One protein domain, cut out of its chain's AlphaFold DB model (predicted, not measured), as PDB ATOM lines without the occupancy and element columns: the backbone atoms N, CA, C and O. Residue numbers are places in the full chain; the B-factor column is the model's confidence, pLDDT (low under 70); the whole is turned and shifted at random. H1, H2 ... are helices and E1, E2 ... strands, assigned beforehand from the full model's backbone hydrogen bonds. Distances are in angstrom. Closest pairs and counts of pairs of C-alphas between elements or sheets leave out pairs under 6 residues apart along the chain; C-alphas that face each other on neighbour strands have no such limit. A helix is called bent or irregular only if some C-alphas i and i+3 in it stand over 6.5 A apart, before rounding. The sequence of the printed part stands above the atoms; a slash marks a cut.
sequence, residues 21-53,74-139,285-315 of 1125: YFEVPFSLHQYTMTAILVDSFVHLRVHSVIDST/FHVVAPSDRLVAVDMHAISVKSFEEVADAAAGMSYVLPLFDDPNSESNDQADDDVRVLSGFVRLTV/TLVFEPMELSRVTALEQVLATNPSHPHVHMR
ATOM      1  N   TYR A  21     142.834 109.848 145.621       80.50
ATOM      2  CA  TYR A  21     142.219 110.763 144.679       80.50
ATOM      3  C   TYR A  21     142.658 112.183 145.009       80.50
ATOM      4  O   TYR A  21     143.056 112.470 146.141       80.50
ATOM      5  N   PHE A  22     142.573 113.089 144.046       79.44
ATOM      6  CA  PHE A  22     142.848 114.497 144.301       79.44
ATOM      7  C   PHE A  22     141.947 115.426 143.488       79.44
ATOM      8  O   PHE A  22     141.525 115.100 142.379       79.44
ATOM      9  N   GLU A  23     141.620 116.563 144.099       80.19
ATOM     10  CA  GLU A  23     140.574 117.496 143.680       80.19
ATOM     11  C   GLU A  23     141.179 118.816 143.195       80.19
ATOM     12  O   GLU A  23     141.900 119.492 143.936       80.19
ATOM     13  N   VAL A  24     140.866 119.201 141.955       79.31
ATOM     14  CA  VAL A  24     141.418 120.400 141.303       79.31
ATOM     15  C   VAL A  24     140.292 121.218 140.661       79.31
ATOM     16  O   VAL A  24     139.458 120.637 139.966       79.31
ATOM     17  N   PRO A  25     140.241 122.554 140.847       78.62
ATOM     18  CA  PRO A  25     139.214 123.383 140.222       78.62
ATOM     19  C   PRO A  25     139.258 123.288 138.693       78.62
ATOM     20  O   PRO A  25     140.325 123.426 138.088       78.62
ATOM     21  N   PHE A  26     138.096 123.089 138.069       80.50
ATOM     22  CA  PHE A  26     137.974 122.929 136.616       80.50
ATOM     23  C   PHE A  26     138.483 124.162 135.851       80.50
ATOM     24  O   PHE A  26     139.160 124.033 134.839       80.50
ATOM     25  N   SER A  27     138.243 125.359 136.389       70.69
ATOM     26  CA  SER A  27     138.570 126.645 135.760       70.69
ATOM     27  C   SER A  27     140.045 127.072 135.819       70.69
ATOM     28  O   SER A  27     140.362 128.174 135.374       70.69
ATOM     29  N   LEU A  28     140.948 126.265 136.396       66.25
ATOM     30  CA  LEU A  28     142.325 126.698 136.685       66.25
ATOM     31  C   LEU A  28     143.325 126.375 135.558       66.25
ATOM     32  O   LEU A  28     144.182 127.205 135.245       66.25
ATOM     33  N   HIS A  29     143.176 125.224 134.901       71.94
ATOM     34  CA  HIS A  29     143.996 124.797 133.759       71.94
ATOM     35  C   HIS A  29     143.097 124.304 132.621       71.94
ATOM     36  O   HIS A  29     141.990 123.830 132.870       71.94
ATOM     37  N   GLN A  30     143.601 124.333 131.389       81.12
ATOM     38  CA  GLN A  30     143.004 123.596 130.276       81.12
ATOM     39  C   GLN A  30     143.651 122.205 130.205       81.12
ATOM     40  O   GLN A  30     144.876 122.084 130.258       81.12
ATOM     41  N   TYR A  31     142.844 121.151 130.106       84.50
ATOM     42  CA  TYR A  31     143.324 119.765 130.114       84.50
ATOM     43  C   TYR A  31     143.182 119.142 128.731       84.50
ATOM     44  O   TYR A  31     142.103 119.206 128.141       84.50
ATOM     45  N   THR A  32     144.234 118.488 128.242       85.00
ATOM     46  CA  THR A  32     144.114 117.569 127.105       85.00
ATOM     47  C   THR A  32     144.106 116.130 127.607       85.00
ATOM     48  O   THR A  32     144.837 115.769 128.535       85.00
ATOM     49  N   MET A  33     143.254 115.304 127.013       84.62
ATOM     50  CA  MET A  33     143.001 113.923 127.407       84.62
ATOM     51  C   MET A  33     143.297 112.973 126.246       84.62
ATOM     52  O   MET A  33     143.284 113.364 125.084       84.62
ATOM     53  N   THR A  34     143.519 111.705 126.584       84.69
ATOM     54  CA  THR A  34     143.601 110.552 125.672       84.69
ATOM     55  C   THR A  34     142.765 109.418 126.246       84.69
ATOM     56  O   THR A  34     142.759 109.228 127.468       84.69
ATOM     57  N   ALA A  35     142.100 108.635 125.398       82.06
ATOM     58  CA  ALA A  35     141.549 107.360 125.836       82.06
ATOM     59  C   ALA A  35     142.669 106.309 125.908       82.06
ATOM     60  O   ALA A  35     143.603 106.280 125.104       82.06
ATOM     61  N   ILE A  36     142.581 105.432 126.902       78.25
ATOM     62  CA  ILE A  36     143.432 104.250 127.030       78.25
ATOM     63  C   ILE A  36     142.576 103.053 127.441       78.25
ATOM     64  O   ILE A  36     141.572 103.215 128.139       78.25
ATOM     65  N   LEU A  37     142.993 101.853 127.043       73.31
ATOM     66  CA  LEU A  37     142.384 100.609 127.509       73.31
ATOM     67  C   LEU A  37     143.180 100.047 128.691       73.31
ATOM     68  O   LEU A  37     144.374  99.768 128.560       73.31
ATOM     69  N   VAL A  38     142.516  99.852 129.832       68.06
ATOM     70  CA  VAL A  38     143.102  99.260 131.046       68.06
ATOM     71  C   VAL A  38     142.142  98.213 131.594       68.06
ATOM     72  O   VAL A  38     140.970  98.498 131.810       68.06
ATOM     73  N   ASP A  39     142.618  96.978 131.761       66.62
ATOM     74  CA  ASP A  39     141.832  95.830 132.246       66.62
ATOM     75  C   ASP A  39     140.482  95.611 131.520       66.62
ATOM     76  O   ASP A  39     139.531  95.062 132.074       66.62
ATOM     77  N   SER A  40     140.434  95.958 130.227       59.41
ATOM     78  CA  SER A  40     139.253  95.956 129.334       59.41
ATOM     79  C   SER A  40     138.250  97.105 129.528       59.41
ATOM     80  O   SER A  40     137.207  97.104 128.882       59.41
ATOM     81  N   PHE A  41     138.566  98.103 130.353       62.06
ATOM     82  CA  PHE A  41     137.771  99.320 130.524       62.06
ATOM     83  C   PHE A  41     138.451 100.521 129.858       62.06
ATOM     84  O   PHE A  41     139.671 100.685 129.935       62.06
ATOM     85  N   VAL A  42     137.658 101.394 129.230       75.31
ATOM     86  CA  VAL A  42     138.146 102.680 128.710       75.31
ATOM     87  C   VAL A  42     138.382 103.631 129.882       75.31
ATOM     88  O   VAL A  42     137.540 103.761 130.774       75.31
ATOM     89  N   HIS A  43     139.541 104.281 129.919       80.81
ATOM     90  CA  HIS A  43     139.891 105.293 130.914       80.81
ATOM     91  C   HIS A  43     140.376 106.565 130.215       80.81
ATOM     92  O   HIS A  43     141.097 106.500 129.221       80.81
ATOM     93  N   LEU A  44     140.001 107.723 130.761       85.50
ATOM     94  CA  LEU A  44     140.399 109.029 130.242       85.50
ATOM     95  C   LEU A  44     141.626 109.520 131.005       85.50
ATOM     96  O   LEU A  44     141.543 109.855 132.187       85.50
ATOM     97  N   ARG A  45     142.772 109.509 130.325       86.75
ATOM     98  CA  ARG A  45     144.089 109.841 130.868       86.75
ATOM     99  C   ARG A  45     144.529 111.215 130.375       86.75
ATOM    100  O   ARG A  45     144.562 111.448 129.167       86.75
ATOM    101  N   VAL A  46     144.966 112.073 131.291       86.44
ATOM    102  CA  VAL A  46     145.609 113.359 130.989       86.44
ATOM    103  C   VAL A  46     146.825 113.130 130.092       86.44
ATOM    104  O   VAL A  46     147.740 112.377 130.440       86.44
ATOM    105  N   HIS A  47     146.822 113.792 128.937       83.00
ATOM    106  CA  HIS A  47     147.940 113.855 128.002       83.00
ATOM    107  C   HIS A  47     148.813 115.079 128.314       83.00
ATOM    108  O   HIS A  47     150.021 114.942 128.492       83.00
ATOM    109  N   SER A  48     148.209 116.261 128.470       79.81
ATOM    110  CA  SER A  48     148.890 117.476 128.934       79.81
ATOM    111  C   SER A  48     147.980 118.374 129.777       79.81
ATOM    112  O   SER A  48     146.752 118.288 129.730       79.81
ATOM    113  N   VAL A  49     148.610 119.249 130.560       77.25
ATOM    114  CA  VAL A  49     147.961 120.309 131.338       77.25
ATOM    115  C   VAL A  49     148.528 121.632 130.836       77.25
ATOM    116  O   VAL A  49     149.747 121.793 130.793       77.25
ATOM    117  N   ILE A  50     147.659 122.555 130.433       71.75
ATOM    118  CA  ILE A  50     148.023 123.866 129.894       71.75
ATOM    119  C   ILE A  50     147.617 124.927 130.919       71.75
ATOM    120  O   ILE A  50     146.435 125.089 131.239       71.75
ATOM    121  N   ASP A  51     148.604 125.651 131.442       60.59
ATOM    122  CA  ASP A  51     148.386 126.735 132.397       60.59
ATOM    123  C   ASP A  51     147.674 127.921 131.736       60.59
ATOM    124  O   ASP A  51     148.172 128.544 130.798       60.59
ATOM    125  N   SER A  52     146.504 128.285 132.266       49.78
ATOM    126  CA  SER A  52     145.659 129.364 131.727       49.78
ATOM    127  C   SER A  52     146.273 130.771 131.863       49.78
ATOM    128  O   SER A  52     145.755 131.745 131.310       49.78
ATOM    129  N   THR A  53     147.381 130.896 132.600       45.38
ATOM    130  CA  THR A  53     147.956 132.169 133.054       45.38
ATOM    131  C   THR A  53     148.945 132.815 132.078       45.38
ATOM    132  O   THR A  53     149.156 134.028 132.157       45.38
ATOM    133  N   PHE A  74     155.027 120.545 143.122       40.56
ATOM    134  CA  PHE A  74     154.097 119.601 142.500       40.56
ATOM    135  C   PHE A  74     153.100 120.321 141.582       40.56
ATOM    136  O   PHE A  74     152.237 121.053 142.064       40.56
ATOM    137  N   HIS A  75     153.126 120.009 140.281       54.28
ATOM    138  CA  HIS A  75     151.903 120.098 139.480       54.28
ATOM    139  C   HIS A  75     150.940 119.022 140.001       54.28
ATOM    140  O   HIS A  75     151.270 117.829 140.020       54.28
ATOM    141  N   VAL A  76     149.779 119.461 140.499       62.31
ATOM    142  CA  VAL A  76     148.820 118.582 141.185       62.31
ATOM    143  C   VAL A  76     148.265 117.538 140.220       62.31
ATOM    144  O   VAL A  76     148.216 116.374 140.592       62.31
ATOM    145  N   VAL A  77     147.971 117.922 138.972       71.06
ATOM    146  CA  VAL A  77     147.696 117.024 137.835       71.06
ATOM    147  C   VAL A  77     148.961 116.900 136.976       71.06
ATOM    148  O   VAL A  77     149.670 117.885 136.788       71.06
ATOM    149  N   ALA A  78     149.236 115.722 136.423       73.00
ATOM    150  CA  ALA A  78     150.310 115.472 135.468       73.00
ATOM    151  C   ALA A  78     149.849 114.504 134.360       73.00
ATOM    152  O   ALA A  78     148.865 113.777 134.537       73.00
ATOM    153  N   PRO A  79     150.577 114.426 133.231       75.12
ATOM    154  CA  PRO A  79     150.410 113.330 132.284       75.12
ATOM    155  C   PRO A  79     150.507 111.979 133.007       75.12
ATOM    156  O   PRO A  79     151.362 111.816 133.879       75.12
ATOM    157  N   SER A  80     149.651 111.023 132.629       74.38
ATOM    158  CA  SER A  80     149.354 109.742 133.318       74.38
ATOM    159  C   SER A  80     148.262 109.742 134.395       74.38
ATOM    160  O   SER A  80     147.854 108.654 134.791       74.38
ATOM    161  N   ASP A  81     147.720 110.880 134.830       84.62
ATOM    162  CA  ASP A  81     146.555 110.854 135.727       84.62
ATOM    163  C   ASP A  81     145.261 110.513 134.984       84.62
ATOM    164  O   ASP A  81     145.048 110.943 133.850       84.62
ATOM    165  N   ARG A  82     144.373 109.763 135.637       86.69
ATOM    166  CA  ARG A  82     143.051 109.377 135.137       86.69
ATOM    167  C   ARG A  82     141.984 110.310 135.697       86.69
ATOM    168  O   ARG A  82     141.905 110.480 136.909       86.69
ATOM    169  N   LEU A  83     141.126 110.870 134.849       88.00
ATOM    170  CA  LEU A  83     139.911 111.561 135.291       88.00
ATOM    171  C   LEU A  83     138.867 110.522 135.740       88.00
ATOM    172  O   LEU A  83     138.612 109.560 135.014       88.00
ATOM    173  N   VAL A  84     138.268 110.705 136.923       85.94
ATOM    174  CA  VAL A  84     137.311 109.732 137.502       85.94
ATOM    175  C   VAL A  84     135.979 110.328 137.960       85.94
ATOM    176  O   VAL A  84     134.975 109.617 137.975       85.94
ATOM    177  N   ALA A  85     135.930 111.615 138.312       84.62
ATOM    178  CA  ALA A  85     134.689 112.288 138.694       84.62
ATOM    179  C   ALA A  85     134.738 113.802 138.422       84.62
ATOM    180  O   ALA A  85     135.813 114.399 138.356       84.62
ATOM    181  N   VAL A  86     133.561 114.420 138.324       86.94
ATOM    182  CA  VAL A  86     133.352 115.875 138.313       86.94
ATOM    183  C   VAL A  86     132.306 116.229 139.367       86.94
ATOM    184  O   VAL A  86     131.289 115.551 139.485       86.94
ATOM    185  N   ASP A  87     132.575 117.237 140.198       83.62
ATOM    186  CA  ASP A  87     131.729 117.635 141.334       83.62
ATOM    187  C   ASP A  87     131.254 116.429 142.174       83.62
ATOM    188  O   ASP A  87     130.076 116.285 142.506       83.62
ATOM    189  N   MET A  88     132.191 115.515 142.457       77.38
ATOM    190  CA  MET A  88     131.998 114.227 143.144       77.38
ATOM    191  C   MET A  88     131.049 113.206 142.484       77.38
ATOM    192  O   MET A  88     130.851 112.125 143.040       77.38
ATOM    193  N   HIS A  89     130.535 113.478 141.286       80.81
ATOM    194  CA  HIS A  89     129.813 112.510 140.465       80.81
ATOM    195  C   HIS A  89     130.798 111.728 139.595       80.81
ATOM    196  O   HIS A  89     131.573 112.329 138.851       80.81
ATOM    197  N   ALA A  90     130.771 110.396 139.675       83.00
ATOM    198  CA  ALA A  90     131.587 109.543 138.815       83.00
ATOM    199  C   ALA A  90     131.266 109.807 137.335       83.00
ATOM    200  O   ALA A  90     130.092 109.851 136.959       83.00
ATOM    201  N   ILE A  91     132.300 109.979 136.507       86.06
ATOM    202  CA  ILE A  91     132.100 110.154 135.067       86.06
ATOM    203  C   ILE A  91     131.831 108.813 134.383       86.06
ATOM    204  O   ILE A  91     132.350 107.766 134.774       86.06
ATOM    205  N   SER A  92     131.018 108.868 133.339       82.81
ATOM    206  CA  SER A  92     130.725 107.767 132.439       82.81
ATOM    207  C   SER A  92     131.617 107.857 131.202       82.81
ATOM    208  O   SER A  92     131.890 108.947 130.706       82.81
ATOM    209  N   VAL A  93     132.030 106.698 130.695       78.62
ATOM    210  CA  VAL A  93     132.641 106.524 129.363       78.62
ATOM    211  C   VAL A  93     131.725 105.723 128.430       78.62
ATOM    212  O   VAL A  93     132.181 105.208 127.416       78.62
ATOM    213  N   LYS A  94     130.444 105.590 128.805       76.94
ATOM    214  CA  LYS A  94     129.396 105.064 127.929       76.94
ATOM    215  C   LYS A  94     129.173 105.996 126.742       76.94
ATOM    216  O   LYS A  94     129.287 107.214 126.898       76.94
ATOM    217  N   SER A  95     128.770 105.421 125.620       77.50
ATOM    218  CA  SER A  95     128.160 106.155 124.514       77.50
ATOM    219  C   SER A  95     126.710 106.559 124.849       77.50
ATOM    220  O   SER A  95     126.196 106.207 125.918       77.50
ATOM    221  N   PHE A  96     126.035 107.330 123.988       74.31
ATOM    222  CA  PHE A  96     124.634 107.714 124.239       74.31
ATOM    223  C   PHE A  96     123.643 106.588 123.899       74.31
ATOM    224  O   PHE A  96     122.619 106.537 124.574       74.31
ATOM    225  N   GLU A  97     123.949 105.636 123.003       76.12
ATOM    226  CA  GLU A  97     123.116 104.431 122.786       76.12
ATOM    227  C   GLU A  97     122.995 103.667 124.111       76.12
ATOM    228  O   GLU A  97     121.916 103.478 124.672       76.12
ATOM    229  N   GLU A  98     124.145 103.373 124.729       78.31
ATOM    230  CA  GLU A  98     124.227 102.734 126.042       78.31
ATOM    231  C   GLU A  98     123.549 103.537 127.173       78.31
ATOM    232  O   GLU A  98     123.348 102.998 128.270       78.31
ATOM    233  N   VAL A  99     123.241 104.819 126.971       79.81
ATOM    234  CA  VAL A  99     122.501 105.658 127.924       79.81
ATOM    235  C   VAL A  99     121.008 105.702 127.598       79.81
ATOM    236  O   VAL A  99     120.218 105.677 128.537       79.81
ATOM    237  N   ALA A 100     120.609 105.722 126.327       78.12
ATOM    238  CA  ALA A 100     119.216 105.656 125.891       78.12
ATOM    239  C   ALA A 100     118.575 104.304 126.236       78.12
ATOM    240  O   ALA A 100     117.463 104.270 126.761       78.12
ATOM    241  N   ASP A 101     119.328 103.214 126.069       77.69
ATOM    242  CA  ASP A 101     118.939 101.843 126.426       77.69
ATOM    243  C   ASP A 101     118.952 101.586 127.960       77.69
ATOM    244  O   ASP A 101     118.703 100.475 128.440       77.69
ATOM    245  N   ALA A 102     119.268 102.601 128.779       80.62
ATOM    246  CA  ALA A 102     119.295 102.481 130.234       80.62
ATOM    247  C   ALA A 102     117.898 102.608 130.869       80.62
ATOM    248  O   ALA A 102     117.024 103.340 130.416       80.62
ATOM    249  N   ALA A 103     117.696 101.937 132.007       79.25
ATOM    250  CA  ALA A 103     116.436 102.014 132.743       79.25
ATOM    251  C   ALA A 103     116.105 103.454 133.192       79.25
ATOM    252  O   ALA A 103     116.970 104.182 133.681       79.25
ATOM    253  N   ALA A 104     114.834 103.852 133.105       79.38
ATOM    254  CA  ALA A 104     114.401 105.179 133.540       79.38
ATOM    255  C   ALA A 104     114.726 105.463 135.020       79.38
ATOM    256  O   ALA A 104     114.583 104.605 135.894       79.38
ATOM    257  N   GLY A 105     115.156 106.695 135.291       79.75
ATOM    258  CA  GLY A 105     115.724 107.130 136.568       79.75
ATOM    259  C   GLY A 105     117.247 106.969 136.666       79.75
ATOM    260  O   GLY A 105     117.843 107.525 137.588       79.75
ATOM    261  N   MET A 106     117.892 106.266 135.726       84.62
ATOM    262  CA  MET A 106     119.353 106.228 135.614       84.62
ATOM    263  C   MET A 106     119.887 107.559 135.072       84.62
ATOM    264  O   MET A 106     119.292 108.164 134.178       84.62
ATOM    265  N   SER A 107     121.023 108.005 135.612       86.75
ATOM    266  CA  SER A 107     121.669 109.271 135.263       86.75
ATOM    267  C   SER A 107     123.178 109.072 135.121       86.75
ATOM    268  O   SER A 107     123.799 108.435 135.974       86.75
ATOM    269  N   TYR A 108     123.761 109.614 134.054       88.50
ATOM    270  CA  TYR A 108     125.168 109.457 133.684       88.50
ATOM    271  C   TYR A 108     125.784 110.819 133.367       88.50
ATOM    272  O   TYR A 108     125.149 111.634 132.706       88.50
ATOM    273  N   VAL A 109     127.018 111.069 133.816       87.69
ATOM    274  CA  VAL A 109     127.757 112.310 133.521       87.69
ATOM    275  C   VAL A 109     128.872 112.007 132.525       87.69
ATOM    276  O   VAL A 109     129.836 111.333 132.879       87.69
ATOM    277  N   LEU A 110     128.739 112.474 131.288       89.12
ATOM    278  CA  LEU A 110     129.697 112.267 130.204       89.12
ATOM    279  C   LEU A 110     130.573 113.528 130.047       89.12
ATOM    280  O   LEU A 110     130.052 114.642 130.138       89.12
ATOM    281  N   PRO A 111     131.891 113.395 129.830       89.44
ATOM    282  CA  PRO A 111     132.759 114.519 129.480       89.44
ATOM    283  C   PRO A 111     132.535 114.980 128.034       89.44
ATOM    284  O   PRO A 111     132.300 114.165 127.146       89.44
ATOM    285  N   LEU A 112     132.650 116.291 127.813       87.25
ATOM    286  CA  LEU A 112     132.600 116.942 126.503       87.25
ATOM    287  C   LEU A 112     134.008 117.346 126.057       87.25
ATOM    288  O   LEU A 112     134.856 117.698 126.888       87.25
ATOM    289  N   PHE A 113     134.244 117.274 124.749       86.31
ATOM    290  CA  PHE A 113     135.571 117.361 124.156       86.31
ATOM    291  C   PHE A 113     135.600 118.245 122.908       86.31
ATOM    292  O   PHE A 113     134.861 117.996 121.960       86.31
ATOM    293  N   ASP A 114     136.532 119.198 122.888       79.75
ATOM    294  CA  ASP A 114     136.851 120.018 121.720       79.75
ATOM    295  C   ASP A 114     138.109 119.478 121.013       79.75
ATOM    296  O   ASP A 114     138.982 118.841 121.624       79.75
ATOM    297  N   ASP A 115     138.256 119.797 119.728       74.94
ATOM    298  CA  ASP A 115     139.509 119.590 119.003       74.94
ATOM    299  C   ASP A 115     140.615 120.556 119.496       74.94
ATOM    300  O   ASP A 115     140.337 121.697 119.884       74.94
ATOM    301  N   PRO A 116     141.895 120.141 119.489       68.19
ATOM    302  CA  PRO A 116     143.004 121.006 119.884       68.19
ATOM    303  C   PRO A 116     143.173 122.203 118.931       68.19
ATOM    304  O   PRO A 116     143.248 122.044 117.714       68.19
ATOM    305  N   ASN A 117     143.286 123.413 119.496       56.03
ATOM    306  CA  ASN A 117     143.467 124.654 118.732       56.03
ATOM    307  C   ASN A 117     144.686 124.571 117.793       56.03
ATOM    308  O   ASN A 117     145.820 124.405 118.241       56.03
ATOM    309  N   SER A 118     144.459 124.770 116.496       47.78
ATOM    310  CA  SER A 118     145.423 124.532 115.411       47.78
ATOM    311  C   SER A 118     146.545 125.578 115.267       47.78
ATOM    312  O   SER A 118     147.234 125.609 114.251       47.78
ATOM    313  N   GLU A 119     146.768 126.429 116.273       41.16
ATOM    314  CA  GLU A 119     147.771 127.507 116.236       41.16
ATOM    315  C   GLU A 119     149.196 127.062 116.638       41.16
ATOM    316  O   GLU A 119     150.125 127.869 116.573       41.16
ATOM    317  N   SER A 120     149.409 125.800 117.046       37.56
ATOM    318  CA  SER A 120     150.717 125.309 117.523       37.56
ATOM    319  C   SER A 120     151.208 124.016 116.846       37.56
ATOM    320  O   SER A 120     150.949 122.920 117.337       37.56
ATOM    321  N   ASN A 121     152.005 124.186 115.785       33.28
ATOM    322  CA  ASN A 121     152.984 123.248 115.199       33.28
ATOM    323  C   ASN A 121     152.563 121.775 114.973       33.28
ATOM    324  O   ASN A 121     152.761 120.942 115.853       33.28
ATOM    325  N   ASP A 122     152.169 121.453 113.735       38.22
ATOM    326  CA  ASP A 122     152.577 120.296 112.898       38.22
ATOM    327  C   ASP A 122     152.573 118.847 113.455       38.22
ATOM    328  O   ASP A 122     152.998 117.917 112.766       38.22
ATOM    329  N   GLN A 123     152.111 118.603 114.681       42.44
ATOM    330  CA  GLN A 123     152.186 117.288 115.326       42.44
ATOM    331  C   GLN A 123     151.061 117.072 116.355       42.44
ATOM    332  O   GLN A 123     151.296 116.575 117.458       42.44
ATOM    333  N   ALA A 124     149.830 117.457 116.002       45.50
ATOM    334  CA  ALA A 124     148.648 117.060 116.761       45.50
ATOM    335  C   ALA A 124     148.477 115.531 116.679       45.50
ATOM    336  O   ALA A 124     148.367 114.967 115.593       45.50
ATOM    337  N   ASP A 125     148.506 114.869 117.834       57.34
ATOM    338  CA  ASP A 125     148.289 113.428 117.985       57.34
ATOM    339  C   ASP A 125     146.771 113.161 117.917       57.34
ATOM    340  O   ASP A 125     146.026 113.668 118.756       57.34
ATOM    341  N   ASP A 126     146.303 112.428 116.897       58.66
ATOM    342  CA  ASP A 126     144.872 112.283 116.544       58.66
ATOM    343  C   ASP A 126     144.001 111.713 117.687       58.66
ATOM    344  O   ASP A 126     142.783 111.916 117.698       58.66
ATOM    345  N   ASP A 127     144.610 111.047 118.674       69.06
ATOM    346  CA  ASP A 127     143.958 110.502 119.873       69.06
ATOM    347  C   ASP A 127     143.716 111.556 120.984       69.06
ATOM    348  O   ASP A 127     143.106 111.241 122.012       69.06
ATOM    349  N   VAL A 128     144.203 112.796 120.825       77.38
ATOM    350  CA  VAL A 128     144.179 113.850 121.858       77.38
ATOM    351  C   VAL A 128     142.995 114.800 121.682       77.38
ATOM    352  O   VAL A 128     142.806 115.376 120.612       77.38
ATOM    353  N   ARG A 129     142.224 115.039 122.750       82.25
ATOM    354  CA  ARG A 129     141.152 116.059 122.775       82.25
ATOM    355  C   ARG A 129     141.245 116.985 123.977       82.25
ATOM    356  O   ARG A 129     141.788 116.617 125.017       82.25
ATOM    357  N   VAL A 130     140.714 118.194 123.833       84.38
ATOM    358  CA  VAL A 130     140.625 119.210 124.888       84.38
ATOM    359  C   VAL A 130     139.361 118.955 125.703       84.38
ATOM    360  O   VAL A 130     138.272 118.970 125.146       84.38
ATOM    361  N   LEU A 131     139.472 118.745 127.016       87.75
ATOM    362  CA  LEU A 131     138.296 118.655 127.889       87.75
ATOM    363  C   LEU A 131     137.647 120.045 128.009       87.75
ATOM    364  O   LEU A 131     138.255 120.947 128.590       87.75
ATOM    365  N   SER A 132     136.427 120.200 127.495       85.44
ATOM    366  CA  SER A 132     135.727 121.490 127.419       85.44
ATOM    367  C   SER A 132     134.530 121.612 128.359       85.44
ATOM    368  O   SER A 132     134.226 122.710 128.829       85.44
ATOM    369  N   GLY A 133     133.899 120.498 128.731       88.50
ATOM    370  CA  GLY A 133     132.760 120.508 129.646       88.50
ATOM    371  C   GLY A 133     132.295 119.117 130.058       88.50
ATOM    372  O   GLY A 133     133.021 118.135 129.922       88.50
ATOM    373  N   PHE A 134     131.069 119.042 130.575       90.62
ATOM    374  CA  PHE A 134     130.397 117.794 130.940       90.62
ATOM    375  C   PHE A 134     128.891 117.926 130.710       90.62
ATOM    376  O   PHE A 134     128.306 118.974 130.991       90.62
ATOM    377  N   VAL A 135     128.251 116.845 130.277       90.50
ATOM    378  CA  VAL A 135     126.796 116.727 130.156       90.50
ATOM    379  C   VAL A 135     126.290 115.623 131.077       90.50
ATOM    380  O   VAL A 135     126.885 114.553 131.166       90.50
ATOM    381  N   ARG A 136     125.183 115.863 131.778       90.81
ATOM    382  CA  ARG A 136     124.436 114.835 132.496       90.81
ATOM    383  C   ARG A 136     123.230 114.438 131.657       90.81
ATOM    384  O   ARG A 136     122.372 115.264 131.359       90.81
ATOM    385  N   LEU A 137     123.164 113.160 131.318       89.31
ATOM    386  CA  LEU A 137     122.058 112.538 130.604       89.31
ATOM    387  C   LEU A 137     121.258 111.699 131.597       89.31
ATOM    388  O   LEU A 137     121.837 110.918 132.354       89.31
ATOM    389  N   THR A 138     119.939 111.868 131.629       89.56
ATOM    390  CA  THR A 138     119.049 111.125 132.534       89.56
ATOM    391  C   THR A 138     117.860 110.583 131.758       89.56
ATOM    392  O   THR A 138     117.140 111.362 131.136       89.56
ATOM    393  N   VAL A 139     117.625 109.269 131.810       87.81
ATOM    394  CA  VAL A 139     116.462 108.652 131.150       87.81
ATOM    395  C   VAL A 139     115.215 108.905 131.992       87.81
ATOM    396  O   VAL A 139     115.178 108.588 133.184       87.81
ATOM    397  N   THR A 285     134.805 121.291 140.189       83.00
ATOM    398  CA  THR A 285     135.961 120.509 140.649       83.00
ATOM    399  C   THR A 285     136.084 119.206 139.864       83.00
ATOM    400  O   THR A 285     135.139 118.420 139.797       83.00
ATOM    401  N   LEU A 286     137.271 118.941 139.322       86.56
ATOM    402  CA  LEU A 286     137.652 117.644 138.765       86.56
ATOM    403  C   LEU A 286     138.285 116.762 139.841       86.56
ATOM    404  O   LEU A 286     139.034 117.256 140.686       86.56
ATOM    405  N   VAL A 287     138.042 115.455 139.762       86.06
ATOM    406  CA  VAL A 287     138.675 114.437 140.608       86.06
ATOM    407  C   VAL A 287     139.511 113.501 139.743       86.06
ATOM    408  O   VAL A 287     138.997 112.898 138.793       86.06
ATOM    409  N   PHE A 288     140.782 113.345 140.103       86.31
ATOM    410  CA  PHE A 288     141.746 112.502 139.398       86.31
ATOM    411  C   PHE A 288     142.276 111.352 140.270       86.31
ATOM    412  O   PHE A 288     142.317 111.459 141.497       86.31
ATOM    413  N   GLU A 289     142.704 110.271 139.617       85.44
ATOM    414  CA  GLU A 289     143.357 109.083 140.183       85.44
ATOM    415  C   GLU A 289     144.750 108.895 139.531       85.44
ATOM    416  O   GLU A 289     144.854 108.910 138.301       85.44
ATOM    417  N   PRO A 290     145.836 108.705 140.303       83.44
ATOM    418  CA  PRO A 290     147.184 108.529 139.765       83.44
ATOM    419  C   PRO A 290     147.417 107.093 139.269       83.44
ATOM    420  O   PRO A 290     147.297 106.133 140.034       83.44
ATOM    421  N   MET A 291     147.816 106.938 138.001       75.94
ATOM    422  CA  MET A 291     148.050 105.613 137.402       75.94
ATOM    423  C   MET A 291     149.495 105.113 137.521       75.94
ATOM    424  O   MET A 291     149.727 103.906 137.590       75.94
ATOM    425  N   GLU A 292     150.494 106.003 137.517       77.62
ATOM    426  CA  GLU A 292     151.893 105.574 137.604       77.62
ATOM    427  C   GLU A 292     152.301 105.296 139.058       77.62
ATOM    428  O   GLU A 292     152.204 106.164 139.923       77.62
ATOM    429  N   LEU A 293     152.842 104.103 139.335       75.38
ATOM    430  CA  LEU A 293     153.247 103.686 140.685       75.38
ATOM    431  C   LEU A 293     154.236 104.661 141.359       75.38
ATOM    432  O   LEU A 293     154.184 104.839 142.573       75.38
ATOM    433  N   SER A 294     155.109 105.324 140.592       75.31
ATOM    434  CA  SER A 294     156.015 106.360 141.116       75.31
ATOM    435  C   SER A 294     155.251 107.568 141.682       75.31
ATOM    436  O   SER A 294     155.609 108.103 142.735       75.31
ATOM    437  N   ARG A 295     154.160 107.950 141.012       78.31
ATOM    438  CA  ARG A 295     153.273 109.066 141.337       78.31
ATOM    439  C   ARG A 295     152.334 108.725 142.493       78.31
ATOM    440  O   ARG A 295     152.173 109.554 143.385       78.31
ATOM    441  N   VAL A 296     151.841 107.483 142.554       76.00
ATOM    442  CA  VAL A 296     151.165 106.925 143.744       76.00
ATOM    443  C   VAL A 296     152.077 107.047 144.969       76.00
ATOM    444  O   VAL A 296     151.702 107.684 145.950       76.00
ATOM    445  N   THR A 297     153.314 106.536 144.894       76.94
ATOM    446  CA  THR A 297     154.286 106.599 146.003       76.94
ATOM    447  C   THR A 297     154.637 108.037 146.416       76.94
ATOM    448  O   THR A 297     154.904 108.293 147.592       76.94
ATOM    449  N   ALA A 298     154.634 108.996 145.485       74.62
ATOM    450  CA  ALA A 298     154.849 110.408 145.803       74.62
ATOM    451  C   ALA A 298     153.654 111.019 146.560       74.62
ATOM    452  O   ALA A 298     153.848 111.690 147.576       74.62
ATOM    453  N   LEU A 299     152.420 110.750 146.122       74.75
ATOM    454  CA  LEU A 299     151.204 111.235 146.784       74.75
ATOM    455  C   LEU A 299     150.970 110.556 148.147       74.75
ATOM    456  O   LEU A 299     150.542 111.222 149.090       74.75
ATOM    457  N   GLU A 300     151.352 109.284 148.309       78.44
ATOM    458  CA  GLU A 300     151.428 108.616 149.619       78.44
ATOM    459  C   GLU A 300     152.364 109.353 150.587       78.44
ATOM    460  O   GLU A 300     152.039 109.502 151.764       78.44
ATOM    461  N   GLN A 301     153.511 109.859 150.116       77.94
ATOM    462  CA  GLN A 301     154.442 110.626 150.953       77.94
ATOM    463  C   GLN A 301     153.901 112.020 151.309       77.94
ATOM    464  O   GLN A 301     154.126 112.492 152.429       77.94
ATOM    465  N   VAL A 302     153.138 112.658 150.414       74.62
ATOM    466  CA  VAL A 302     152.405 113.903 150.720       74.62
ATOM    467  C   VAL A 302     151.343 113.649 151.795       74.62
ATOM    468  O   VAL A 302     151.309 114.364 152.793       74.62
ATOM    469  N   LEU A 303     150.541 112.587 151.676       72.56
ATOM    470  CA  LEU A 303     149.553 112.209 152.696       72.56
ATOM    471  C   LEU A 303     150.198 111.782 154.026       72.56
ATOM    472  O   LEU A 303     149.692 112.119 155.093       72.56
ATOM    473  N   ALA A 304     151.341 111.095 153.994       75.88
ATOM    474  CA  ALA A 304     152.079 110.707 155.198       75.88
ATOM    475  C   ALA A 304     152.722 111.902 155.933       75.88
ATOM    476  O   ALA A 304     152.996 111.803 157.131       75.88
ATOM    477  N   THR A 305     152.960 113.023 155.243       76.56
ATOM    478  CA  THR A 305     153.506 114.261 155.834       76.56
ATOM    479  C   THR A 305     152.427 115.295 156.170       76.56
ATOM    480  O   THR A 305     152.574 116.018 157.157       76.56
ATOM    481  N   ASN A 306     151.313 115.321 155.435       74.12
ATOM    482  CA  ASN A 306     150.103 116.082 155.746       74.12
ATOM    483  C   ASN A 306     148.835 115.234 155.482       74.12
ATOM    484  O   ASN A 306     148.251 115.324 154.400       74.12
ATOM    485  N   PRO A 307     148.342 114.470 156.479       71.44
ATOM    486  CA  PRO A 307     147.127 113.650 156.345       71.44
ATOM    487  C   PRO A 307     145.828 114.449 156.147       71.44
ATOM    488  O   PRO A 307     144.766 113.871 155.943       71.44
ATOM    489  N   SER A 308     145.900 115.777 156.257       68.31
ATOM    490  CA  SER A 308     144.803 116.731 156.083       68.31
ATOM    491  C   SER A 308     145.066 117.656 154.889       68.31
ATOM    492  O   SER A 308     144.845 118.866 154.966       68.31
ATOM    493  N   HIS A 309     145.611 117.107 153.800       70.81
ATOM    494  CA  HIS A 309     145.887 117.872 152.590       70.81
ATOM    495  C   HIS A 309     144.574 118.397 151.968       70.81
ATOM    496  O   HIS A 309     143.638 117.615 151.793       70.81
ATOM    497  N   PRO A 310     144.470 119.693 151.611       64.44
ATOM    498  CA  PRO A 310     143.202 120.293 151.177       64.44
ATOM    499  C   PRO A 310     142.703 119.806 149.809       64.44
ATOM    500  O   PRO A 310     141.546 120.038 149.488       64.44
ATOM    501  N   HIS A 311     143.568 119.148 149.030       69.31
ATOM    502  CA  HIS A 311     143.287 118.696 147.662       69.31
ATOM    503  C   HIS A 311     143.619 117.221 147.404       69.31
ATOM    504  O   HIS A 311     143.466 116.778 146.278       69.31
ATOM    505  N   VAL A 312     144.151 116.468 148.377       70.56
ATOM    506  CA  VAL A 312     144.557 115.060 148.170       70.56
ATOM    507  C   VAL A 312     143.918 114.215 149.263       70.56
ATOM    508  O   VAL A 312     144.037 114.532 150.447       70.56
ATOM    509  N   HIS A 313     143.230 113.151 148.863       70.31
ATOM    510  CA  HIS A 313     142.296 112.409 149.701       70.31
ATOM    511  C   HIS A 313     142.495 110.903 149.518       70.31
ATOM    512  O   HIS A 313     142.388 110.377 148.411       70.31
ATOM    513  N   MET A 314     142.755 110.194 150.617       63.34
ATOM    514  CA  MET A 314     142.736 108.729 150.636       63.34
ATOM    515  C   MET A 314     141.305 108.256 150.917       63.34
ATOM    516  O   MET A 314     140.650 108.818 151.799       63.34
ATOM    517  N   ARG A 315     140.798 107.272 150.167       59.38
ATOM    518  CA  ARG A 315     139.369 106.904 150.172       59.38
ATOM    519  C   ARG A 315     139.171 105.418 150.485       59.38
ATOM    520  O   ARG A 315     139.812 104.564 149.877       59.38
TER     521      ARG A 315
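What this domain is: This is residues 21 to 53, 74 to 139 and 285 to 315 of the 1125 residues of the protein "PA domain-containing protein" of Aphanomyces astaci (UniProt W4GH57). One antiparallel sheet is curled like part of a barrel and folded back on itself, so that the hairpin E5 and E6 partly faces a larger leaf of E3, E4, E7, E1 and E8, with E2 as the hinge. Helix H2 packs across the E8 end of that leaf, the short helix H1 sits at the far end of the E5 and E6 hairpin, and residues 118 to 123 stick out in the link between E5 and E6. The printed part has 130 residues, with two named helices and eight named strands in the order E1 E2 E3 E4 H1 E5 E6 E7 H2 E8, and its class is mixed, helices and strands. The strands run across the sheet as E5 - E6 - E2 - E3 - E4 - E7 - E1 - E8. The whole is compact, with a radius of gyration of the C-alphas of 15.9 A, and the C-alphas span 47 by 42 by 30 A.

Where its parts are: E1 is residues 21 to 25, beginning at C-alpha 21 at (142.219, 110.763, 144.679). E2, residues 29 to 38, is 25.7 A long and bends by 53 degrees at residue 35. E3, residues 41 to 51, is 29.5 A long, and E4 is residues 81 to 86. H1 is residues 97 to 100. E5, residues 107 to 114, is 23.0 A long. E6, residues 128 to 139, is the longest strand at 29.7 A; it bends by 74 degrees at residue 132 and ends at C-alpha 139 at (116.462, 108.652, 131.150). E7, residues 285 to 290, is 16.4 A long. H2, residues 293 to 305, is 18.5 A long. E8 is residues 312 to 314, with C-alpha 314 at (142.736, 108.729, 150.636).

How they stand to each other: The sheet is strongly twisted, with C-alphas up to 15.3 A off its best plane, and its edge strands are E5 and E8. The two leaves of this folded sheet, one sheet bent back on itself, face each other with 21 pairs of C-alphas within 11 A. E5 and E6 form a hairpin, with N 110 and O 135 2.8 A apart. E6 is also the antiparallel neighbour of E2, with N 33 and O 129 2.8 A apart, within hydrogen-bond range. E2 and E3 form a second hairpin, with N 34 and O 45 2.8 A apart. E3 neighbours E4 through N 46 and O 81, 2.8 A apart. E4 neighbours E7 through N 82 and O 289, 2.8 A apart. E1 is staggered: residues 22 to 25 pair with E7, with N 24 and O 286 3.0 A apart, and residues 21 to 22 pair with E8, with N 21 and O 313 2.9 A apart. E7, H2 and E8 form a split strand-helix-strand unit, two strands running the same way with E1 between them, and its crossover is right-handed. H2 is on the sheet at a height of 9.6 A and runs across the strands, at 87 degrees to E8 on the local plane; its closest C-alphas to E8 are those of Leu 303 and Val 312, 7.3 A apart. H1 only grazes the sheet with residues 99 to 100; the closest C-alphas of H1 and E6 are those of Ala 100 and Val 139, 6.6 A apart. H1 and H2 are apart. In H2 every O i to N i+4 pair is within hydrogen-bond range, while H1 is too short for such a pair.

The domain as a whole: The two C-alphas farthest apart are those of Asp 101 and Thr 305, 47.1 A. Residues 54 to 73 are not printed, with 16.9 A between C-alphas 53 and 74, and residues 140 to 284 are not printed, with 24.7 A between C-alphas 139 and 285. The link from E5 to E6, 13 residues, is long. The mean pLDDT of the printed part is 75.3; 28 residues are under 70, among them residues 116 to 127 and 38 to 41.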